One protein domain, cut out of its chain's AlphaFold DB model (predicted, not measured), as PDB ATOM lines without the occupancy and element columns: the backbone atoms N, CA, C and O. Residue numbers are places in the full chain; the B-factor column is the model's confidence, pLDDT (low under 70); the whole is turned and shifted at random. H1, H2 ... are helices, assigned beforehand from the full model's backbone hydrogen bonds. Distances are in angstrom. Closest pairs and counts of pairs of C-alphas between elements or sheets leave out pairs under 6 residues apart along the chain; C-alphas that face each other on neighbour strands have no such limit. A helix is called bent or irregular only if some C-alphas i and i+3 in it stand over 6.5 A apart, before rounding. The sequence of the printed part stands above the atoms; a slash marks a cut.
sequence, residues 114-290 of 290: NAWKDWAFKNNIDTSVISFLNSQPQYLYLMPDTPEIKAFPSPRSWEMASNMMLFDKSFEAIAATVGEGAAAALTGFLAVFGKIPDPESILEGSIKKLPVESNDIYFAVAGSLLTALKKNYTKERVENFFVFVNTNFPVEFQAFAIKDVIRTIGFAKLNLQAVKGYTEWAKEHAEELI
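This is residues 114 to 290 of the 290 residues of an uncharacterized protein of Caldisericum sp. CG2_30_36_11 (UniProt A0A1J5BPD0). An elongated body of packed helices has its longest helix, H7, in the middle. To one side H8 and H9 complete an up-and-down bundle with it, each helix running against the one before, and H11 crosses these two; to the other side H2 runs alongside H7, and H5 leads outward to the H3 and H4 hairpin. The printed part has 177 residues with eleven named helices, H1 to H11 in chain order, and no named strand: all helix. It is compact, with a radius of gyration of the C-alphas of 16.8 A, and spans 55 by 30 by 26 A.

The hub is H7, residues 215 to 231, touching five helices. It forms a hairpin with H8, residues 235 to 248, at 3 degrees, through residues 222 to 229 of H7 alone; the closest C-alphas, Leu 229 and Arg 237, are 7.1 A apart. H9, residues 251 to 265, touches H7 at Ala 257 and Ala 222, 5.5 A between C-alphas. H6, residues 199 to 203, touches H7 at Pro 199 and Leu 225, 5.2 A between their closest C-alphas. H11, residues 276 to 289, touches H8 with residues 276 to 281 alone; the closest C-alphas, Gly 277 and Phe 242, are 5.1 A apart. H10, residues 267 to 270, touches no helix but is near H9. H2, residues 127 to 135, touches H7 at a shallow tilt of 28 degrees, opposite ways, with C-alphas 131 and 219 closest at 5.3 A. H5, residues 180 to 193, touches H4, residues 171 to 178, at Ala 183 and Ala 175, 4.9 A between closest C-alphas. H3, residues 155 to 164, forms a hairpin with H4, with C-alphas 157 and 177 closest at 5.5 A. H1, residues 114 to 122, touches H9 at its residues 263 to 264 alone; C-alphas 121 and 264 are closest, 6.1 A. Every O i to N i+4 pair is within hydrogen-bond range in H2, H3 and H5 to H9; H1 has 4 of 5, H4 3 of 4 and H11 5 of 10, while H10 is too short for one.

H1 begins at C-alpha 114, (175.569, 229.410, 134.132). H7 measures 24.7 A, H9 21.0 A, H8 20.1 A and H5 19.6 A. H11, 17.0 A, ends at C-alpha 289, (178.789, 222.621, 122.828), and is irregular: C-alphas 284 and 287 are 8.4 A apart.

The C-alphas of Pro 147 and Ala 274, farthest apart, are 56.2 A apart. The printed part has no cut. The links H2 to H3, residues 136 to 154, and H6 to H7 are long. Confidence is under 70 at residues 193, 194 and 290.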
ATOM      1  N   ASN A 114     175.009 228.881 135.374       91.44
ATOM      2  CA  ASN A 114     175.569 229.410 134.132       91.44
ATOM      3  C   ASN A 114     175.314 230.917 134.003       91.44
ATOM      4  O   ASN A 114     176.245 231.667 133.713       91.44
ATOM      5  N   ALA A 115     174.096 231.369 134.296       93.25
ATOM      6  CA  ALA A 115     173.738 232.781 134.323       93.25
ATOM      7  C   ALA A 115     174.568 233.550 135.360       93.25
ATOM      8  O   ALA A 115     175.073 234.640 135.073       93.25
ATOM      9  N   TRP A 116     174.771 232.970 136.549       95.75
ATOM     10  CA  TRP A 116     175.635 233.571 137.562       95.75
ATOM     11  C   TRP A 116     177.091 233.649 137.095       95.75
ATOM     12  O   TRP A 116     177.715 234.694 137.251       95.75
ATOM     13  N   LYS A 117     177.624 232.603 136.455       91.94
ATOM     14  CA  LYS A 117     178.985 232.597 135.894       91.94
ATOM     15  C   LYS A 117     179.181 233.652 134.814       91.94
ATOM     16  O   LYS A 117     180.200 234.342 134.820       91.94
ATOM     17  N   ASP A 118     178.211 233.818 133.918       89.94
ATOM     18  CA  ASP A 118     178.254 234.845 132.872       89.94
ATOM     19  C   ASP A 118     178.365 236.256 133.463       89.94
ATOM     20  O   ASP A 118     179.042 237.125 132.903       89.94
ATOM     21  N   TRP A 119     177.716 236.493 134.605       94.12
ATOM     22  CA  TRP A 119     177.882 237.716 135.381       94.12
ATOM     23  C   TRP A 119     179.230 237.743 136.125       94.12
ATOM     24  O   TRP A 119     179.954 238.738 136.047       94.12
ATOM     25  N   ALA A 120     179.617 236.650 136.781       93.31
ATOM     26  CA  ALA A 120     180.814 236.543 137.614       93.31
ATOM     27  C   ALA A 120     182.104 236.786 136.814       93.31
ATOM     28  O   ALA A 120     182.988 237.530 137.245       93.31
ATOM     29  N   PHE A 121     182.188 236.245 135.592       86.50
ATOM     30  CA  PHE A 121     183.333 236.444 134.704       86.50
ATOM     31  C   PHE A 121     183.521 237.901 134.269       86.50
ATOM     32  O   PHE A 121     184.667 238.303 134.033       86.50
ATOM     33  N   LYS A 122     182.427 238.672 134.178       87.44
ATOM     34  CA  LYS A 122     182.426 240.106 133.837       87.44
ATOM     35  C   LYS A 122     182.738 240.997 135.040       87.44
ATOM     36  O   LYS A 122     183.228 242.104 134.846       87.44
ATOM     37  N   ASN A 123     182.491 240.509 136.255       91.06
ATOM     38  CA  ASN A 123     182.678 241.249 137.506       91.06
ATOM     39  C   ASN A 123     183.923 240.808 138.294       91.06
ATOM     40  O   ASN A 123     184.060 241.143 139.463       91.06
ATOM     41  N   ASN A 124     184.858 240.100 137.649       87.19
ATOM     42  CA  ASN A 124     186.144 239.685 138.230       87.19
ATOM     43  C   ASN A 124     186.023 238.881 139.535       87.19
ATOM     44  O   ASN A 124     186.880 238.992 140.409       87.19
ATOM     45  N   ILE A 125     184.990 238.046 139.643       93.75
ATOM     46  CA  ILE A 125     184.897 237.066 140.727       93.75
ATOM     47  C   ILE A 125     186.091 236.108 140.655       93.75
ATOM     48  O   ILE A 125     186.511 235.708 139.562       93.75
ATOM     49  N   ASP A 126     186.624 235.740 141.821       89.56
ATOM     50  CA  ASP A 126     187.749 234.825 141.946       89.56
ATOM     51  C   ASP A 126     187.392 233.488 141.295       89.56
ATOM     52  O   ASP A 126     186.403 232.818 141.609       89.56
ATOM     53  N   THR A 127     188.233 233.090 140.353       87.00
ATOM     54  CA  THR A 127     188.094 231.844 139.611       87.00
ATOM     55  C   THR A 127     188.084 230.603 140.483       87.00
ATOM     56  O   THR A 127     187.459 229.630 140.085       87.00
ATOM     57  N   SER A 128     188.701 230.613 141.669       88.62
ATOM     58  CA  SER A 128     188.617 229.471 142.576       88.62
ATOM     59  C   SER A 128     187.208 229.295 143.140       88.62
ATOM     60  O   SER A 128     186.776 228.163 143.333       88.62
ATOM     61  N   VAL A 129     186.472 230.394 143.360       94.38
ATOM     62  CA  VAL A 129     185.057 230.355 143.770       94.38
ATOM     63  C   VAL A 129     184.202 229.825 142.623       94.38
ATOM     64  O   VAL A 129     183.376 228.939 142.826       94.38
ATOM     65  N   ILE A 130     184.442 230.308 141.401       92.81
ATOM     66  CA  ILE A 130     183.753 229.808 140.205       92.81
ATOM     67  C   ILE A 130     184.024 228.306 140.023       92.81
ATOM     68  O   ILE A 130     183.081 227.533 139.892       92.81
ATOM     69  N   SER A 131     185.286 227.867 140.060       90.31
ATOM     70  CA  SER A 131     185.672 226.452 139.967       90.31
ATOM     71  C   SER A 131     185.031 225.595 141.050       90.31
ATOM     72  O   SER A 131     184.513 224.526 140.735       90.31
ATOM     73  N   PHE A 132     185.015 226.074 142.295       93.75
ATOM     74  CA  PHE A 132     184.345 225.385 143.392       93.75
ATOM     75  C   PHE A 132     182.856 225.183 143.095       93.75
ATOM     76  O   PHE A 132     182.359 224.068 143.207       93.75
ATOM     77  N   LEU A 133     182.156 226.226 142.643       95.69
ATOM     78  CA  LEU A 133     180.729 226.142 142.329       95.69
ATOM     79  C   LEU A 133     180.423 225.288 141.095       95.69
ATOM     80  O   LEU A 133     179.317 224.777 140.982       95.69
ATOM     81  N   ASN A 134     181.382 225.083 140.194       90.88
ATOM     82  CA  ASN A 134     181.230 224.093 139.126       90.88
ATOM     83  C   ASN A 134     181.348 222.656 139.642       90.88
ATOM     84  O   ASN A 134     180.591 221.797 139.203       90.88
ATOM     85  N   SER A 135     182.268 222.408 140.582       90.19
ATOM     86  CA  SER A 135     182.396 221.107 141.253       90.19
ATOM     87  C   SER A 135     181.179 220.811 142.139       90.19
ATOM     88  O   SER A 135     180.659 219.696 142.129       90.19
ATOM     89  N   GLN A 136     180.691 221.813 142.875       93.69
ATOM     90  CA  GLN A 136     179.627 221.658 143.866       93.69
ATOM     91  C   GLN A 136     178.504 222.695 143.661       93.69
ATOM     92  O   GLN A 136     178.324 223.599 144.485       93.69
ATOM     93  N   PRO A 137     177.718 222.577 142.572       95.00
ATOM     94  CA  PRO A 137     176.698 223.557 142.181       95.00
ATOM     95  C   PRO A 137     175.594 223.751 143.221       95.00
ATOM     96  O   PRO A 137     175.011 224.833 143.302       95.00
ATOM     97  N   GLN A 138     175.340 222.750 144.068       95.50
ATOM     98  CA  GLN A 138     174.381 222.836 145.170       95.50
ATOM     99  C   GLN A 138     174.711 223.948 146.177       95.50
ATOM    100  O   GLN A 138     173.834 224.386 146.912       95.50
ATOM    101  N   TYR A 139     175.961 224.417 146.216       97.19
ATOM    102  CA  TYR A 139     176.363 225.527 147.071       97.19
ATOM    103  C   TYR A 139     176.122 226.901 146.443       97.19
ATOM    104  O   TYR A 139     176.335 227.893 147.130       97.19
ATOM    105  N   LEU A 140     175.656 227.023 145.192       97.31
ATOM    106  CA  LEU A 140     175.332 228.338 144.616       97.31
ATOM    107  C   LEU A 140     174.285 229.073 145.463       97.31
ATOM    108  O   LEU A 140     174.416 230.269 145.724       97.31
ATOM    109  N   TYR A 141     173.268 228.337 145.908       94.94
ATOM    110  CA  TYR A 141     172.252 228.807 146.834       94.94
ATOM    111  C   TYR A 141     171.854 227.671 147.773       94.94
ATOM    112  O   TYR A 141     171.326 226.656 147.327       94.94
ATOM    113  N   LEU A 142     172.096 227.849 149.072       92.12
ATOM    114  CA  LEU A 142     171.773 226.845 150.082       92.12
ATOM    115  C   LEU A 142     171.322 227.523 151.374       92.12
ATOM    116  O   LEU A 142     172.120 227.809 152.262       92.12
ATOM    117  N   MET A 143     170.030 227.797 151.492       86.38
ATOM    118  CA  MET A 143     169.497 228.409 152.706       86.38
ATOM    119  C   MET A 143     169.403 227.369 153.846       86.38
ATOM    120  O   MET A 143     168.756 226.337 153.657       86.38
ATOM    121  N   PRO A 144     170.017 227.607 155.023       85.00
ATOM    122  CA  PRO A 144     169.953 226.685 156.152       85.00
ATOM    123  C   PRO A 144     168.547 226.580 156.742       85.00
ATOM    124  O   PRO A 144     167.816 227.567 156.835       85.00
ATOM    125  N   ASP A 145     168.206 225.396 157.250       81.19
ATOM    126  CA  ASP A 145     166.978 225.170 158.015       81.19
ATOM    127  C   ASP A 145     167.182 225.469 159.515       81.19
ATOM    128  O   ASP A 145     166.919 224.641 160.385       81.19
ATOM    129  N   THR A 146     167.702 226.656 159.842       79.69
ATOM    130  CA  THR A 146     167.903 227.092 161.235       79.69
ATOM    131  C   THR A 146     167.185 228.412 161.527       79.69
ATOM    132  O   THR A 146     166.961 229.201 160.608       79.69
ATOM    133  N   PRO A 147     166.788 228.679 162.790       70.81
ATOM    134  CA  PRO A 147     166.096 229.923 163.152       70.81
ATOM    135  C   PRO A 147     166.991 231.168 163.087       70.81
ATOM    136  O   PRO A 147     166.513 232.254 162.779       70.81
ATOM    137  N   GLU A 148     168.282 231.017 163.389       77.06
ATOM    138  CA  GLU A 148     169.268 232.097 163.342       77.06
ATOM    139  C   GLU A 148     170.191 231.860 162.142       77.06
ATOM    140  O   GLU A 148     170.967 230.902 162.120       77.06
ATOM    141  N   ILE A 149     170.073 232.711 161.122       80.19
ATOM    142  CA  ILE A 149     170.882 232.652 159.903       80.19
ATOM    143  C   ILE A 149     171.666 233.961 159.809       80.19
ATOM    144  O   ILE A 149     171.083 235.025 159.618       80.19
ATOM    145  N   LYS A 150     172.993 233.886 159.961       84.56
ATOM    146  CA  LYS A 150     173.895 235.049 159.835       84.56
ATOM    147  C   LYS A 150     174.526 235.141 158.451       84.56
ATOM    148  O   LYS A 150     174.590 236.220 157.875       84.56
ATOM    149  N   ALA A 151     174.964 234.001 157.930       92.94
ATOM    150  CA  ALA A 151     175.630 233.866 156.646       92.94
ATOM    151  C   ALA A 151     175.215 232.540 156.008       92.94
ATOM    152  O   ALA A 151     175.048 231.539 156.707       92.94
ATOM    153  N   PHE A 152     175.023 232.546 154.693       94.69
ATOM    154  CA  PHE A 152     174.663 231.355 153.933       94.69
ATOM    155  C   PHE A 152     175.022 231.517 152.453       94.69
ATOM    156  O   PHE A 152     175.178 232.653 151.986       94.69
ATOM    157  N   PRO A 153     175.138 230.422 151.690       96.88
ATOM    158  CA  PRO A 153     175.459 230.485 150.274       96.88
ATOM    159  C   PRO A 153     174.309 231.057 149.450       96.88
ATOM    160  O   PRO A 153     173.165 230.615 149.537       96.88
ATOM    161  N   SER A 154     174.643 232.051 148.640       95.88
ATOM    162  CA  SER A 154     173.790 232.720 147.669       95.88
ATOM    163  C   SER A 154     174.695 233.363 146.611       95.88
ATOM    164  O   SER A 154     175.844 233.694 146.925       95.88
ATOM    165  N   PRO A 155     174.196 233.647 145.396       96.69
ATOM    166  CA  PRO A 155     174.945 234.390 144.380       96.69
ATOM    167  C   PRO A 155     175.664 235.646 144.905       96.69
ATOM    168  O   PRO A 155     176.808 235.911 144.541       96.69
ATOM    169  N   ARG A 156     175.004 236.395 145.800       95.81
ATOM    170  CA  ARG A 156     175.532 237.616 146.427       95.81
ATOM    171  C   ARG A 156     176.607 237.321 147.473       95.81
ATOM    172  O   ARG A 156     177.616 238.014 147.525       95.81
ATOM    173  N   SER A 157     176.410 236.319 148.330       97.62
ATOM    174  CA  SER A 157     177.416 235.993 149.350       97.62
ATOM    175  C   SER A 157     178.675 235.373 148.752       97.62
ATOM    176  O   SER A 157     179.747 235.569 149.314       97.62
ATOM    177  N   TRP A 158     178.598 234.728 147.583       98.12
ATOM    178  CA  TRP A 158     179.789 234.294 146.845       98.12
ATOM    179  C   TRP A 158     180.608 235.450 146.270       98.12
ATOM    180  O   TRP A 158     181.836 235.389 146.285       98.12
ATOM    181  N   GLU A 159     179.961 236.531 145.828       97.94
ATOM    182  CA  GLU A 159     180.664 237.779 145.508       97.94
ATOM    183  C   GLU A 159     181.357 238.352 146.752       97.94
ATOM    184  O   GLU A 159     182.534 238.710 146.698       97.94
ATOM    185  N   MET A 160     180.665 238.379 147.896       97.38
ATOM    186  CA  MET A 160     181.264 238.821 149.160       97.38
ATOM    187  C   MET A 160     182.462 237.952 149.562       97.38
ATOM    188  O   MET A 160     183.495 238.501 149.935       97.38
ATOM    189  N   ALA A 161     182.356 236.624 149.443       97.62
ATOM    190  CA  ALA A 161     183.444 235.684 149.714       97.62
ATOM    191  C   ALA A 161     184.646 235.943 148.799       97.62
ATOM    192  O   ALA A 161     185.768 236.077 149.276       97.62
ATOM    193  N   SER A 162     184.400 236.089 147.494       96.94
ATOM    194  CA  SER A 162     185.426 236.421 146.501       96.94
ATOM    195  C   SER A 162     186.159 237.716 146.855       96.94
ATOM    196  O   SER A 162     187.385 237.763 146.816       96.94
ATOM    197  N   ASN A 163     185.421 238.762 147.229       96.31
ATOM    198  CA  ASN A 163     186.013 240.036 147.634       96.31
ATOM    199  C   ASN A 163     186.786 239.914 148.956       96.31
ATOM    200  O   ASN A 163     187.859 240.495 149.090       96.31
ATOM    201  N   MET A 164     186.276 239.136 149.915       96.06
ATOM    202  CA  MET A 164     186.943 238.883 151.195       96.06
ATOM    203  C   MET A 164     188.281 238.161 151.001       96.06
ATOM    204  O   MET A 164     189.282 238.567 151.584       96.06
ATOM    205  N   MET A 165     188.329 237.170 150.103       94.19
ATOM    206  CA  MET A 165     189.531 236.390 149.779       94.19
ATOM    207  C   MET A 165     190.684 237.221 149.192       94.19
ATOM    208  O   MET A 165     191.816 236.733 149.137       94.19
ATOM    209  N   LEU A 166     190.438 238.466 148.771       92.06
ATOM    210  CA  LEU A 166     191.498 239.406 148.388       92.06
ATOM    211  C   LEU A 166     192.305 239.906 149.597       92.06
ATOM    212  O   LEU A 166     193.465 240.281 149.437       92.06
ATOM    213  N   PHE A 167     191.698 239.913 150.785       94.81
ATOM    214  CA  PHE A 167     192.280 240.440 152.020       94.81
ATOM    215  C   PHE A 167     192.580 239.335 153.033       94.81
ATOM    216  O   PHE A 167     193.656 239.330 153.625       94.81
ATOM    217  N   ASP A 168     191.645 238.401 153.216       94.44
ATOM    218  CA  ASP A 168     191.769 237.292 154.153       94.44
ATOM    219  C   ASP A 168     191.151 236.013 153.570       94.44
ATOM    220  O   ASP A 168     189.975 235.964 153.209       94.44
ATOM    221  N   LYS A 169     191.975 234.966 153.476       92.44
ATOM    222  CA  LYS A 169     191.588 233.632 152.996       92.44
ATOM    223  C   LYS A 169     191.382 232.638 154.144       92.44
ATOM    224  O   LYS A 169     191.315 231.436 153.892       92.44
ATOM    225  N   SER A 170     191.338 233.117 155.388       95.06
ATOM    226  CA  SER A 170     191.031 232.305 156.560       95.06
ATOM    227  C   SER A 170     189.643 231.674 156.446       95.06
ATOM    228  O   SER A 170     188.732 232.207 155.800       95.06
ATOM    229  N   PHE A 171     189.482 230.518 157.087       96.56
ATOM    230  CA  PHE A 171     188.196 229.836 157.146       96.56
ATOM    231  C   PHE A 171     187.130 230.746 157.768       96.56
ATOM    232  O   PHE A 171     186.018 230.828 157.256       96.56
ATOM    233  N   GLU A 172     187.486 231.473 158.826       97.06
ATOM    234  CA  GLU A 172     186.609 232.375 159.567       97.06
ATOM    235  C   GLU A 172     186.094 233.521 158.687       97.06
ATOM    236  O   GLU A 172     184.897 233.818 158.697       97.06
ATOM    237  N   ALA A 173     186.970 234.133 157.883       96.44
ATOM    238  CA  ALA A 173     186.599 235.208 156.969       96.44
ATOM    239  C   ALA A 173     185.636 234.728 155.874       96.44
ATOM    240  O   ALA A 173     184.641 235.395 155.578       96.44
ATOM    241  N   ILE A 174     185.887 233.546 155.307       97.00
ATOM    242  CA  ILE A 174     185.002 232.945 154.303       97.00
ATOM    243  C   ILE A 174     183.666 232.546 154.952       97.00
ATOM    244  O   ILE A 174     182.602 232.885 154.429       97.00
ATOM    245  N   ALA A 175     183.690 231.898 156.119       96.56
ATOM    246  CA  ALA A 175     182.496 231.477 156.856       96.56
ATOM    247  C   ALA A 175     181.591 232.654 157.237       96.56
ATOM    248  O   ALA A 175     180.367 232.521 157.192       96.56
ATOM    249  N   ALA A 176     182.160 233.829 157.516       96.50
ATOM    250  CA  ALA A 176     181.395 235.049 157.773       96.50
ATOM    251  C   ALA A 176     180.561 235.530 156.568       96.50
ATOM    252  O   ALA A 176     179.641 236.328 156.746       96.50
ATOM    253  N   THR A 177     180.852 235.056 155.351       97.19
ATOM    254  CA  THR A 177     180.127 235.436 154.127       97.19
ATOM    255  C   THR A 177     179.126 234.368 153.684       97.19
ATOM    256  O   THR A 177     177.955 234.677 153.463       97.19
ATOM    257  N   VAL A 178     179.556 233.104 153.602       97.19
ATOM    258  CA  VAL A 178     178.770 231.992 153.031       97.19
ATOM    259  C   VAL A 178     178.326 230.954 154.063       97.19
ATOM    260  O   VAL A 178     177.652 229.991 153.709       97.19
ATOM    261  N   GLY A 179     178.656 231.145 155.339       95.81
ATOM    262  CA  GLY A 179     178.385 230.184 156.406       95.81
ATOM    263  C   GLY A 179     179.435 229.071 156.493       95.81
ATOM    264  O   GLY A 179     180.174 228.797 155.548       95.81
ATOM    265  N   GLU A 180     179.496 228.414 157.653       94.88
ATOM    266  CA  GLU A 180     180.554 227.447 157.994       94.88
ATOM    267  C   GLU A 180     180.600 226.237 157.055       94.88
ATOM    268  O   GLU A 180     181.677 225.847 156.609       94.88
ATOM    269  N   GLY A 181     179.444 225.657 156.710       94.50
ATOM    270  CA  GLY A 181     179.388 224.460 155.864       94.50
ATOM    271  C   GLY A 181     179.966 224.694 154.466       94.50
ATOM    272  O   GLY A 181     180.787 223.913 153.986       94.50
ATOM    273  N   ALA A 182     179.600 225.810 153.833       96.75
ATOM    274  CA  ALA A 182     180.120 226.164 152.516       96.75
ATOM    275  C   ALA A 182     181.571 226.645 152.565       96.75
ATOM    276  O   ALA A 182     182.346 226.333 151.664       96.75
ATOM    277  N   ALA A 183     181.967 227.347 153.630       97.00
ATOM    278  CA  ALA A 183     183.360 227.712 153.844       97.00
ATOM    279  C   ALA A 183     184.253 226.478 154.013       97.00
ATOM    280  O   ALA A 183     185.349 226.442 153.454       97.00
ATOM    281  N   ALA A 184     183.784 225.444 154.716       96.44
ATOM    282  CA  ALA A 184     184.518 224.191 154.881       96.44
ATOM    283  C   ALA A 184     184.677 223.468 153.539       96.44
ATOM    284  O   ALA A 184     185.779 223.034 153.202       96.44
ATOM    285  N   ALA A 185     183.601 223.401 152.745       95.75
ATOM    286  CA  ALA A 185     183.624 222.814 151.410       95.75
ATOM    287  C   ALA A 185     184.590 223.559 150.469       95.75
ATOM    288  O   ALA A 185     185.438 222.922 149.839       95.75
ATOM    289  N   LEU A 186     184.535 224.897 150.432       95.19
ATOM    290  CA  LEU A 186     185.464 225.708 149.641       95.19
ATOM    291  C   LEU A 186     186.907 225.543 150.135       95.19
ATOM    292  O   LEU A 186     187.808 225.349 149.327       95.19
ATOM    293  N   THR A 187     187.147 225.570 151.445       93.25
ATOM    294  CA  THR A 187     188.494 225.399 152.017       93.25
ATOM    295  C   THR A 187     189.078 224.031 151.656       93.25
ATOM    296  O   THR A 187     190.239 223.937 151.257       93.25
ATOM    297  N   GLY A 188     188.266 222.971 151.721       91.06
ATOM    298  CA  GLY A 188     188.650 221.636 151.267       91.06
ATOM    299  C   GLY A 188     188.992 221.599 149.776       91.06
ATOM    300  O   GLY A 188     190.032 221.060 149.398       91.06
ATOM    301  N   PHE A 189     188.176 222.241 148.936       90.06
ATOM    302  CA  PHE A 189     188.442 222.372 147.501       90.06
ATOM    303  C   PHE A 189     189.748 223.138 147.220       90.06
ATOM    304  O   PHE A 189     190.573 222.702 146.416       90.06
ATOM    305  N   LEU A 190     189.999 224.237 147.935       87.69
ATOM    306  CA  LEU A 190     191.235 225.018 147.821       87.69
ATOM    307  C   LEU A 190     192.475 224.230 148.266       87.69
ATOM    308  O   LEU A 190     193.547 224.387 147.682       87.69
ATOM    309  N   ALA A 191     192.347 223.338 149.249       85.38
ATOM    310  CA  ALA A 191     193.441 222.453 149.647       85.38
ATOM    311  C   ALA A 191     193.806 221.439 148.543       85.38
ATOM    312  O   ALA A 191     194.973 221.062 148.412       85.38
ATOM    313  N   VAL A 192     192.836 221.021 147.718       76.38
ATOM    314  CA  VAL A 192     193.094 220.227 146.501       76.38
ATOM    315  C   VAL A 192     193.760 221.083 145.424       76.38
ATOM    316  O   VAL A 192     194.660 220.596 144.741       76.38
ATOM    317  N   PHE A 193     193.403 222.366 145.325       67.94
ATOM    318  CA  PHE A 193     194.024 223.326 144.405       67.94
ATOM    319  C   PHE A 193     195.548 223.422 144.591       67.94
ATOM    320  O   PHE A 193     196.273 223.585 143.621       67.94
ATOM    321  N   GLY A 194     196.068 223.226 145.807       67.50
ATOM    322  CA  GLY A 194     197.517 223.167 146.053       67.50
ATOM    323  C   GLY A 194     198.238 221.954 145.437       67.50
ATOM    324  O   GLY A 194     199.464 221.911 145.445       67.50
ATOM    325  N   LYS A 195     197.501 220.961 144.925       75.81
ATOM    326  CA  LYS A 195     198.043 219.738 144.308       75.81
ATOM    327  C   LYS A 195     198.002 219.764 142.782       75.81
ATOM    328  O   LYS A 195     198.482 218.819 142.155       75.81
ATOM    329  N   ILE A 196     197.405 220.793 142.181       84.81
ATOM    330  CA  ILE A 196     197.328 220.898 140.723       84.81
ATOM    331  C   ILE A 196     198.659 221.416 140.160       84.81
ATOM    332  O   ILE A 196     199.377 222.136 140.860       84.81
ATOM    333  N   PRO A 197     199.019 221.067 138.914       88.00
ATOM    334  CA  PRO A 197     200.228 221.599 138.304       88.00
ATOM    335  C   PRO A 197     200.141 223.114 138.118       88.00
ATOM    336  O   PRO A 197     199.052 223.667 137.951       88.00
ATOM    337  N   ASP A 198     201.299 223.773 138.102       90.75
ATOM    338  CA  ASP A 198     201.380 225.210 137.861       90.75
ATOM    339  C   ASP A 198     200.738 225.573 136.501       90.75
ATOM    340  O   ASP A 198     201.173 225.060 135.462       90.75
ATOM    341  N   PRO A 199     199.700 226.434 136.479       92.56
ATOM    342  CA  PRO A 199     198.995 226.772 135.248       92.56
ATOM    343  C   PRO A 199     199.880 227.518 134.248       92.56
ATOM    344  O   PRO A 199     199.681 227.359 133.046       92.56
ATOM    345  N   GLU A 200     200.861 228.300 134.706       94.38
ATOM    346  CA  GLU A 200     201.796 228.979 133.802       94.38
ATOM    347  C   GLU A 200     202.635 227.949 133.037       94.38
ATOM    348  O   GLU A 200     202.655 227.962 131.808       94.38
ATOM    349  N   SER A 201     203.199 226.971 133.747       94.94
ATOM    350  CA  SER A 201     203.950 225.857 133.162       94.94
ATOM    351  C   SER A 201     203.125 225.014 132.172       94.94
ATOM    352  O   SER A 201     203.642 224.580 131.139       94.94
ATOM    353  N   ILE A 202     201.832 224.792 132.439       95.75
ATOM    354  CA  ILE A 202     200.932 224.130 131.477       95.75
ATOM    355  C   ILE A 202     200.757 224.991 130.216       95.75
ATOM    356  O   ILE A 202     200.899 224.492 129.100       95.75
ATOM    357  N   LEU A 203     200.466 226.285 130.375       96.38
ATOM    358  CA  LEU A 203     200.217 227.192 129.249       96.38
ATOM    359  C   LEU A 203     201.479 227.506 128.434       96.38
ATOM    360  O   LEU A 203     201.373 227.863 127.262       96.38
ATOM    361  N   GLU A 204     202.663 227.342 129.017       96.12
ATOM    362  CA  GLU A 204     203.963 227.373 128.332       96.12
ATOM    363  C   GLU A 204     204.322 226.027 127.673       96.12
ATOM    364  O   GLU A 204     205.307 225.928 126.944       96.12
ATOM    365  N   GLY A 205     203.524 224.978 127.902       92.50
ATOM    366  CA  GLY A 205     203.689 223.657 127.292       92.50
ATOM    367  C   GLY A 205     204.771 222.782 127.935       92.50
ATOM    368  O   GLY A 205     205.084 221.711 127.401       92.50
ATOM    369  N   SER A 206     205.343 223.203 129.071       93.81
ATOM    370  CA  SER A 206     206.356 222.434 129.804       93.81
ATOM    371  C   SER A 206     205.734 221.270 130.585       93.81
ATOM    372  O   SER A 206     206.314 220.183 130.641       93.81
ATOM    373  N   ILE A 207     204.510 221.445 131.096       92.94
ATOM    374  CA  ILE A 207     203.704 220.379 131.703       92.94
ATOM    375  C   ILE A 207     202.632 219.925 130.712       92.94
ATOM    376  O   ILE A 207     201.782 220.704 130.295       92.94
ATOM    377  N   LYS A 208     202.656 218.637 130.349       92.69
ATOM    378  CA  LYS A 208     201.745 218.052 129.342       92.69
ATOM    379  C   LYS A 208     200.777 217.013 129.890       92.69
ATOM    380  O   LYS A 208     199.820 216.655 129.210       92.69
ATOM    381  N   LYS A 209     201.048 216.509 131.095       91.38
ATOM    382  CA  LYS A 209     200.236 215.485 131.745       91.38
ATOM    383  C   LYS A 209     199.742 215.957 133.095       91.38
ATOM    384  O   LYS A 209     200.501 216.554 133.860       91.38
ATOM    385  N   LEU A 210     198.490 215.641 133.376       90.06
ATOM    386  CA  LEU A 210     197.893 215.831 134.677       90.06
ATOM    387  C   LEU A 210     198.333 214.679 135.604       90.06
ATOM    388  O   LEU A 210     198.227 213.518 135.220       90.06
ATOM    389  N   PRO A 211     198.877 214.967 136.799       85.12
ATOM    390  CA  PRO A 211     199.424 213.934 137.678       85.12
ATOM    391  C   PRO A 211     198.346 213.147 138.428       85.12
ATOM    392  O   PRO A 211     198.592 212.012 138.831       85.12
ATOM    393  N   VAL A 212     197.181 213.753 138.661       85.38
ATOM    394  CA  VAL A 212     196.070 213.146 139.393       85.38
ATOM    395  C   VAL A 212     194.777 213.500 138.677       85.38
ATOM    396  O   VAL A 212     194.513 214.667 138.404       85.38
ATOM    397  N   GLU A 213     193.978 212.482 138.399       86.50
ATOM    398  CA  GLU A 213     192.722 212.587 137.667       86.50
ATOM    399  C   GLU A 213     191.544 212.495 138.642       86.50
ATOM    400  O   GLU A 213     191.334 211.473 139.297       86.50
ATOM    401  N   SER A 214     190.786 213.585 138.778       87.81
ATOM    402  CA  SER A 214     189.523 213.617 139.519       87.81
ATOM    403  C   SER A 214     188.662 214.799 139.074       87.81
ATOM    404  O   SER A 214     189.185 215.806 138.592       87.81
ATOM    405  N   ASN A 215     187.348 214.705 139.293       87.88
ATOM    406  CA  ASN A 215     186.389 215.749 138.916       87.88
ATOM    407  C   ASN A 215     186.765 217.124 139.492       87.88
ATOM    408  O   ASN A 215     186.786 218.119 138.770       87.88
ATOM    409  N   ASP A 216     187.136 217.171 140.774       84.62
ATOM    410  CA  ASP A 216     187.556 218.410 141.438       84.62
ATOM    411  C   ASP A 216     188.829 218.991 140.825       84.62
ATOM    412  O   ASP A 216     188.943 220.207 140.664       84.62
ATOM    413  N   ILE A 217     189.778 218.129 140.442       88.88
ATOM    414  CA  ILE A 217     191.026 218.564 139.813       88.88
ATOM    415  C   ILE A 217     190.760 219.112 138.412       88.88
ATOM    416  O   ILE A 217     191.338 220.141 138.071       88.88
ATOM    417  N   TYR A 218     189.869 218.508 137.623       92.00
ATOM    418  CA  TYR A 218     189.520 219.040 136.303       92.00
ATOM    419  C   TYR A 218     188.939 220.456 136.402       92.00
ATOM    420  O   TYR A 218     189.392 221.354 135.691       92.00
ATOM    421  N   PHE A 219     188.012 220.704 137.335       89.75
ATOM    422  CA  PHE A 219     187.459 222.045 137.558       89.75
ATOM    423  C   PHE A 219     188.483 223.042 138.112       89.75
ATOM    424  O   PHE A 219     188.490 224.213 137.711       89.75
ATOM    425  N   ALA A 220     189.353 222.598 139.022       88.88
ATOM    426  CA  ALA A 220     190.421 223.424 139.573       88.88
ATOM    427  C   ALA A 220     191.433 223.835 138.490       88.88
ATOM    428  O   ALA A 220     191.749 225.017 138.360       88.88
ATOM    429  N   VAL A 221     191.886 222.881 137.670       93.00
ATOM    430  CA  VAL A 221     192.826 223.120 136.567       93.00
ATOM    431  C   VAL A 221     192.187 223.968 135.471       93.00
ATOM    432  O   VAL A 221     192.802 224.928 135.023       93.00
ATOM    433  N   ALA A 222     190.941 223.694 135.066       93.12
ATOM    434  CA  ALA A 222     190.240 224.535 134.089       93.12
ATOM    435  C   ALA A 222     190.189 226.002 134.540       93.12
ATOM    436  O   ALA A 222     190.519 226.904 133.769       93.12
ATOM    437  N   GLY A 223     189.820 226.236 135.803       90.19
ATOM    438  CA  GLY A 223     189.778 227.577 136.382       90.19
ATOM    439  C   GLY A 223     191.147 228.237 136.469       90.19
ATOM    440  O   GLY A 223     191.280 229.392 136.077       90.19
ATOM    441  N   SER A 224     192.177 227.520 136.932       90.06
ATOM    442  CA  SER A 224     193.530 228.077 137.067       90.06
ATOM    443  C   SER A 224     194.129 228.472 135.714       90.06
ATOM    444  O   SER A 224     194.691 229.563 135.581       90.06
ATOM    445  N   LEU A 225     193.939 227.635 134.690       94.25
ATOM    446  CA  LEU A 225     194.345 227.932 133.320       94.25
ATOM    447  C   LEU A 225     193.580 229.135 132.762       94.25
ATOM    448  O   LEU A 225     194.178 230.009 132.137       94.25
ATOM    449  N   LEU A 226     192.273 229.221 133.023       92.25
ATOM    450  CA  LEU A 226     191.455 230.355 132.604       92.25
ATOM    451  C   LEU A 226     191.948 231.673 133.216       92.25
ATOM    452  O   LEU A 226     192.046 232.684 132.517       92.25
ATOM    453  N   THR A 227     192.308 231.666 134.497       89.38
ATOM    454  CA  THR A 227     192.880 232.824 135.202       89.38
ATOM    455  C   THR A 227     194.205 233.248 134.603       89.38
ATOM    456  O   THR A 227     194.405 234.429 134.305       89.38
ATOM    457  N   ALA A 228     195.098 232.286 134.376       91.94
ATOM    458  CA  ALA A 228     196.401 232.533 133.779       91.94
ATOM    459  C   ALA A 228     196.283 233.039 132.325       91.94
ATOM    460  O   ALA A 228     197.038 233.925 131.914       91.94
ATOM    461  N   LEU A 229     195.296 232.565 131.555       92.81
ATOM    462  CA  LEU A 229     194.978 233.081 130.217       92.81
ATOM    463  C   LEU A 229     194.379 234.493 130.248       92.81
ATOM    464  O   LEU A 229     194.723 235.315 129.397       92.81
ATOM    465  N   LYS A 230     193.497 234.798 131.211       89.06
ATOM    466  CA  LYS A 230     192.956 236.158 131.398       89.06
ATOM    467  C   LYS A 230     194.069 237.155 131.707       89.06
ATOM    468  O   LYS A 230     194.052 238.261 131.170       89.06
ATOM    469  N   LYS A 231     195.024 236.761 132.554       89.75
ATOM    470  CA  LYS A 231     196.166 237.592 132.952       89.75
ATOM    471  C   LYS A 231     197.146 237.817 131.800       89.75
ATOM    472  O   LYS A 231     197.593 238.943 131.601       89.75
ATOM    473  N   ASN A 232     197.479 236.765 131.050       92.25
ATOM    474  CA  ASN A 232     198.408 236.837 129.926       92.25
ATOM    475  C   ASN A 232     197.899 236.007 128.740       92.25
ATOM    476  O   ASN A 232     198.040 234.783 128.694       92.25
ATOM    477  N   TYR A 233     197.308 236.698 127.767       93.62
ATOM    478  CA  TYR A 233     196.732 236.085 126.578       93.62
ATOM    479  C   TYR A 233     197.741 236.055 125.424       93.62
ATOM    480  O   TYR A 233     198.170 237.107 124.947       93.62
ATOM    481  N   THR A 234     198.029 234.863 124.897       93.56
ATOM    482  CA  THR A 234     198.729 234.671 123.616       93.56
ATOM    483  C   THR A 234     198.092 233.518 122.840       93.56
ATOM    484  O   THR A 234     197.482 232.628 123.431       93.56
ATOM    485  N   LYS A 235     198.239 233.508 121.508       92.00
ATOM    486  CA  LYS A 235     197.715 232.412 120.668       92.00
ATOM    487  C   LYS A 235     198.326 231.057 121.036       92.00
ATOM    488  O   LYS A 235     197.624 230.059 121.041       92.00
ATOM    489  N   GLU A 236     199.610 231.045 121.378       94.00
ATOM    490  CA  GLU A 236     200.329 229.839 121.800       94.00
ATOM    491  C   GLU A 236     199.800 229.286 123.128       94.00
ATOM    492  O   GLU A 236     199.522 228.096 123.222       94.00
ATOM    493  N   ARG A 237     199.555 230.146 124.126       95.69
ATOM    494  CA  ARG A 237     198.962 229.719 125.405       95.69
ATOM    495  C   ARG A 237     197.553 229.165 125.216       95.69
ATOM    496  O   ARG A 237     197.186 228.196 125.870       95.69
ATOM    497  N   VAL A 238     196.769 229.755 124.310       95.31
ATOM    498  CA  VAL A 238     195.446 229.227 123.944       95.31
ATOM    499  C   VAL A 238     195.578 227.844 123.306       95.31
ATOM    500  O   VAL A 238     194.874 226.932 123.717       95.31
ATOM    501  N   GLU A 239     196.490 227.657 122.354       95.00
ATOM    502  CA  GLU A 239     196.733 226.341 121.751       95.00
ATOM    503  C   GLU A 239     197.121 225.299 122.813       95.00
ATOM    504  O   GLU A 239     196.512 224.232 122.883       95.00
ATOM    505  N   ASN A 240     198.057 225.642 123.702       96.06
ATOM    506  CA  ASN A 240     198.492 224.765 124.789       96.06
ATOM    507  C   ASN A 240     197.355 224.435 125.765       96.06
ATOM    508  O   ASN A 240     197.262 223.295 126.215       96.06
ATOM    509  N   PHE A 241     196.456 225.385 126.046       96.50
ATOM    510  CA  PHE A 241     195.241 225.127 126.821       96.50
ATOM    511  C   PHE A 241     194.381 224.035 126.177       96.50
ATOM    512  O   PHE A 241     194.056 223.055 126.846       96.50
ATOM    513  N   PHE A 242     194.046 224.167 124.888       95.56
ATOM    514  CA  PHE A 242     193.206 223.179 124.202       95.56
ATOM    515  C   PHE A 242     193.893 221.817 124.127       95.56
ATOM    516  O   PHE A 242     193.281 220.809 124.463       95.56
ATOM    517  N   VAL A 243     195.178 221.774 123.760       94.75
ATOM    518  CA  VAL A 243     195.944 220.519 123.716       94.75
ATOM    519  C   VAL A 243     195.960 219.839 125.085       94.75
ATOM    520  O   VAL A 243     195.711 218.636 125.173       94.75
ATOM    521  N   PHE A 244     196.220 220.590 126.159       96.19
ATOM    522  CA  PHE A 244     196.272 220.031 127.505       96.19
ATOM    523  C   PHE A 244     194.907 219.504 127.957       96.19
ATOM    524  O   PHE A 244     194.833 218.372 128.434       96.19
ATOM    525  N   VAL A 245     193.840 220.289 127.779       95.94
ATOM    526  CA  VAL A 245     192.468 219.901 128.139       95.94
ATOM    527  C   VAL A 245     192.045 218.653 127.363       95.94
ATOM    528  O   VAL A 245     191.677 217.657 127.977       95.94
ATOM    529  N   ASN A 246     192.203 218.642 126.039       94.44
ATOM    530  CA  ASN A 246     191.817 217.506 125.196       94.44
ATOM    531  C   ASN A 246     192.590 216.220 125.531       94.44
ATOM    532  O   ASN A 246     192.078 215.121 125.356       94.44
ATOM    533  N   THR A 247     193.837 216.350 125.991       94.38
ATOM    534  CA  THR A 247     194.685 215.195 126.317       94.38
ATOM    535  C   THR A 247     194.369 214.608 127.690       94.38
ATOM    536  O   THR A 247     194.529 213.407 127.885       94.38
ATOM    537  N   ASN A 248     193.990 215.447 128.657       95.12
ATOM    538  CA  ASN A 248     193.971 215.058 130.069       95.12
ATOM    539  C   ASN A 248     192.570 214.987 130.682       95.12
ATOM    540  O   ASN A 248     192.436 214.479 131.789       95.12
ATOM    541  N   PHE A 249     191.553 215.566 130.043       95.44
ATOM    542  CA  PHE A 249     190.219 215.686 130.632       95.44
ATOM    543  C   PHE A 249     189.260 214.700 129.956       95.44
ATOM    544  O   PHE A 249     189.376 214.495 128.748       95.44
ATOM    545  N   PRO A 250     188.277 214.135 130.676       94.94
ATOM    546  CA  PRO A 250     187.128 213.479 130.059       94.94
ATOM    547  C   PRO A 250     186.288 214.480 129.251       94.94
ATOM    548  O   PRO A 250     186.306 215.682 129.535       94.94
ATOM    549  N   VAL A 251     185.552 213.994 128.248       92.88
ATOM    550  CA  VAL A 251     184.856 214.821 127.238       92.88
ATOM    551  C   VAL A 251     183.920 215.856 127.869       92.88
ATOM    552  O   VAL A 251     183.926 217.021 127.468       92.88
ATOM    553  N   GLU A 252     183.186 215.488 128.916       90.50
ATOM    554  CA  GLU A 252     182.274 216.390 129.617       90.50
ATOM    555  C   GLU A 252     183.007 217.573 130.284       90.50
ATOM    556  O   GLU A 252     182.528 218.711 130.261       90.50
ATOM    557  N   PHE A 253     184.219 217.345 130.805       93.00
ATOM    558  CA  PHE A 253     185.062 218.391 131.394       93.00
ATOM    559  C   PHE A 253     185.798 219.207 130.329       93.00
ATOM    560  O   PHE A 253     186.072 220.391 130.549       93.00
ATOM    561  N   GLN A 254     186.094 218.610 129.169       94.75
ATOM    562  CA  GLN A 254     186.620 219.334 128.011       94.75
ATOM    563  C   GLN A 254     185.596 220.362 127.528       94.75
ATOM    564  O   GLN A 254     185.892 221.557 127.501       94.75
ATOM    565  N   ALA A 255     184.369 219.921 127.228       92.12
ATOM    566  CA  ALA A 255     183.285 220.789 126.775       92.12
ATOM    567  C   ALA A 255     183.037 221.931 127.767       92.12
ATOM    568  O   ALA A 255     182.916 223.095 127.380       92.12
ATOM    569  N   PHE A 256     183.048 221.609 129.060       90.50
ATOM    570  CA  PHE A 256     182.947 222.584 130.134       90.50
ATOM    571  C   PHE A 256     184.065 223.648 130.088       90.50
ATOM    572  O   PHE A 256     183.777 224.847 130.029       90.50
ATOM    573  N   ALA A 257     185.335 223.229 130.079       93.25
ATOM    574  CA  ALA A 257     186.478 224.142 130.079       93.25
ATOM    575  C   ALA A 257     186.499 225.027 128.819       93.25
ATOM    576  O   ALA A 257     186.808 226.220 128.887       93.25
ATOM    577  N   ILE A 258     186.103 224.461 127.677       92.56
ATOM    578  CA  ILE A 258     185.980 225.172 126.403       92.56
ATOM    579  C   ILE A 258     184.848 226.208 126.462       92.56
ATOM    580  O   ILE A 258     185.066 227.364 126.088       92.56
ATOM    581  N   LYS A 259     183.659 225.857 126.971       90.31
ATOM    582  CA  LYS A 259     182.554 226.818 127.154       90.31
ATOM    583  C   LYS A 259     182.999 227.992 128.036       90.31
ATOM    584  O   LYS A 259     182.756 229.147 127.682       90.31
ATOM    585  N   ASP A 260     183.714 227.724 129.125       90.06
ATOM    586  CA  ASP A 260     184.186 228.764 130.044       90.06
ATOM    587  C   ASP A 260     185.271 229.665 129.440       90.06
ATOM    588  O   ASP A 260     185.206 230.891 129.607       90.06
ATOM    589  N   VAL A 261     186.225 229.114 128.675       91.50
ATOM    590  CA  VAL A 261     187.239 229.930 127.984       91.50
ATOM    591  C   VAL A 261     186.596 230.834 126.929       91.50
ATOM    592  O   VAL A 261     186.951 232.012 126.828       91.50
ATOM    593  N   ILE A 262     185.595 230.328 126.198       89.75
ATOM    594  CA  ILE A 262     184.853 231.087 125.182       89.75
ATOM    595  C   ILE A 262     184.037 232.209 125.822       89.75
ATOM    596  O   ILE A 262     184.126 233.350 125.362       89.75
ATOM    597  N   ARG A 263     183.285 231.916 126.891       86.75
ATOM    598  CA  ARG A 263     182.500 232.912 127.645       86.75
ATOM    599  C   ARG A 263     183.373 234.042 128.183       86.75
ATOM    600  O   ARG A 263     182.967 235.200 128.188       86.75
ATOM    601  N   THR A 264     184.580 233.701 128.616       85.25
ATOM    602  CA  THR A 264     185.462 234.616 129.337       85.25
ATOM    603  C   THR A 264     186.345 235.464 128.428       85.25
ATOM    604  O   THR A 264     186.481 236.667 128.648       85.25
ATOM    605  N   ILE A 265     186.995 234.850 127.437       87.06
ATOM    606  CA  ILE A 265     187.926 235.542 126.530       87.06
ATOM    607  C   ILE A 265     187.177 236.126 125.327       87.06
ATOM    608  O   ILE A 265     187.578 237.160 124.788       87.06
ATOM    609  N   GLY A 266     186.068 235.496 124.938       85.88
ATOM    610  CA  GLY A 266     185.232 235.888 123.816       85.88
ATOM    611  C   GLY A 266     185.626 235.190 122.517       85.88
ATOM    612  O   GLY A 266     186.798 235.133 122.135       85.88
ATOM    613  N   PHE A 267     184.613 234.716 121.790       83.50
ATOM    614  CA  PHE A 267     184.761 234.003 120.518       83.50
ATOM    615  C   PHE A 267     185.621 234.768 119.494       83.50
ATOM    616  O   PHE A 267     186.545 234.206 118.907       83.50
ATOM    617  N   ALA A 268     185.370 236.073 119.333       81.06
ATOM    618  CA  ALA A 268     186.089 236.915 118.375       81.06
ATOM    619  C   ALA A 268     187.584 237.051 118.701       81.06
ATOM    620  O   ALA A 268     188.415 237.084 117.795       81.06
ATOM    621  N   LYS A 269     187.938 237.105 119.991       85.50
ATOM    622  CA  LYS A 269     189.330 237.236 120.430       85.50
ATOM    623  C   LYS A 269     190.086 235.917 120.287       85.50
ATOM    624  O   LYS A 269     191.248 235.935 119.903       85.50
ATOM    625  N   LEU A 270     189.431 234.790 120.569       87.38
ATOM    626  CA  LEU A 270     190.044 233.463 120.505       87.38
ATOM    627  C   LEU A 270     190.424 233.030 119.084       87.38
ATOM    628  O   LEU A 270     191.396 232.297 118.941       87.38
ATOM    629  N   ASN A 271     189.694 233.481 118.054       85.75
ATOM    630  CA  ASN A 271     189.869 233.036 116.665       85.75
ATOM    631  C   ASN A 271     189.988 231.501 116.564       85.75
ATOM    632  O   ASN A 271     190.971 230.964 116.052       85.75
ATOM    633  N   LEU A 272     188.983 230.804 117.098       85.81
ATOM    634  CA  LEU A 272     188.990 229.352 117.308       85.81
ATOM    635  C   LEU A 272     189.286 228.528 116.045       85.81
ATOM    636  O   LEU A 272     189.847 227.444 116.141       85.81
ATOM    637  N   GLN A 273     188.977 229.051 114.855       85.06
ATOM    638  CA  GLN A 273     189.293 228.397 113.578       85.06
ATOM    639  C   GLN A 273     190.803 228.252 113.322       85.06
ATOM    640  O   GLN A 273     191.211 227.398 112.542       85.06
ATOM    641  N   ALA A 274     191.628 229.090 113.955       85.88
ATOM    642  CA  ALA A 274     193.083 229.034 113.866       85.88
ATOM    643  C   ALA A 274     193.728 228.230 115.009       85.88
ATOM    644  O   ALA A 274     194.948 228.083 115.019       85.88
ATOM    645  N   VAL A 275     192.932 227.750 115.971       89.62
ATOM    646  CA  VAL A 275     193.394 226.974 117.126       89.62
ATOM    647  C   VAL A 275     193.245 225.497 116.787       89.62
ATOM    648  O   VAL A 275     192.130 224.969 116.729       89.62
ATOM    649  N   LYS A 276     194.364 224.825 116.523       90.62
ATOM    650  CA  LYS A 276     194.369 223.464 115.985       90.62
ATOM    651  C   LYS A 276     193.708 222.498 116.969       90.62
ATOM    652  O   LYS A 276     192.783 221.794 116.564       90.62
ATOM    653  N   GLY A 277     194.071 222.562 118.251       88.56
ATOM    654  CA  GLY A 277     193.464 221.751 119.308       88.56
ATOM    655  C   GLY A 277     191.940 221.898 119.400       88.56
ATOM    656  O   GLY A 277     191.241 220.903 119.574       88.56
ATOM    657  N   TYR A 278     191.390 223.102 119.199       91.25
ATOM    658  CA  TYR A 278     189.936 223.285 119.131       91.25
ATOM    659  C   TYR A 278     189.341 222.657 117.868       91.25
ATOM    660  O   TYR A 278     188.339 221.954 117.946       91.25
ATOM    661  N   THR A 279     189.940 222.900 116.698       91.56
ATOM    662  CA  THR A 279     189.407 222.370 115.430       91.56
ATOM    663  C   THR A 279     189.452 220.848 115.340       91.56
ATOM    664  O   THR A 279     188.628 220.265 114.642       91.56
ATOM    665  N   GLU A 280     190.410 220.201 116.006       91.19
ATOM    666  CA  GLU A 280     190.481 218.742 116.104       91.19
ATOM    667  C   GLU A 280     189.386 218.219 117.031       91.19
ATOM    668  O   GLU A 280     188.596 217.381 116.612       91.19
ATOM    669  N   TRP A 281     189.254 218.806 118.222       92.75
ATOM    670  CA  TRP A 281     188.208 218.452 119.182       92.75
ATOM    671  C   TRP A 281     186.788 218.635 118.622       92.75
ATOM    672  O   TRP A 281     185.946 217.747 118.714       92.75
ATOM    673  N   ALA A 282     186.526 219.767 117.962       90.69
ATOM    674  CA  ALA A 282     185.205 220.099 117.434       90.69
ATOM    675  C   ALA A 282     184.755 219.187 116.279       90.69
ATOM    676  O   ALA A 282     183.569 219.144 115.972       90.69
ATOM    677  N   LYS A 283     185.661 218.457 115.614       90.69
ATOM    678  CA  LYS A 283     185.259 217.472 114.591       90.69
ATOM    679  C   LYS A 283     184.571 216.255 115.197       90.69
ATOM    680  O   LYS A 283     183.773 215.626 114.510       90.69
ATOM    681  N   GLU A 284     184.922 215.925 116.433       90.62
ATOM    682  CA  GLU A 284     184.484 214.704 117.104       90.62
ATOM    683  C   GLU A 284     183.418 214.975 118.171       90.62
ATOM    684  O   GLU A 284     182.672 214.059 118.490       90.62
ATOM    685  N   HIS A 285     183.344 216.206 118.700       91.44
ATOM    686  CA  HIS A 285     182.559 216.527 119.903       91.44
ATOM    687  C   HIS A 285     181.792 217.862 119.835       91.44
ATOM    688  O   HIS A 285     181.478 218.459 120.867       91.44
ATOM    689  N   ALA A 286     181.511 218.405 118.642       84.69
ATOM    690  CA  ALA A 286     180.826 219.703 118.521       84.69
ATOM    691  C   ALA A 286     179.427 219.728 119.167       84.69
ATOM    692  O   ALA A 286     178.983 220.784 119.615       84.69
ATOM    693  N   GLU A 287     178.742 218.591 119.223       86.94
ATOM    694  CA  GLU A 287     177.434 218.416 119.853       86.94
ATOM    695  C   GLU A 287     177.442 218.717 121.357       86.94
ATOM    696  O   GLU A 287     176.452 219.224 121.877       86.94
ATOM    697  N   GLU A 288     178.576 218.525 122.035       84.69
ATOM    698  CA  GLU A 288     178.737 218.817 123.465       84.69
ATOM    699  C   GLU A 288     178.739 220.330 123.754       84.69
ATOM    700  O   GLU A 288     178.617 220.774 124.903       84.69
ATOM    701  N   LEU A 289     178.874 221.165 122.712       77.69
ATOM    702  CA  LEU A 289     178.789 222.621 122.828       77.69
ATOM    703  C   LEU A 289     177.363 223.177 122.776       77.69
ATOM    704  O   LEU A 289     177.189 224.354 123.110       77.69
ATOM    705  N   ILE A 290     176.383 222.358 122.391       67.88
ATOM    706  CA  ILE A 290     174.968 222.737 122.291       67.88
ATOM    707  C   ILE A 290     174.340 222.859 123.691       67.88
ATOM    708  O   ILE A 290     174.930 222.344 124.677       67.88
TER     709      ILE A 290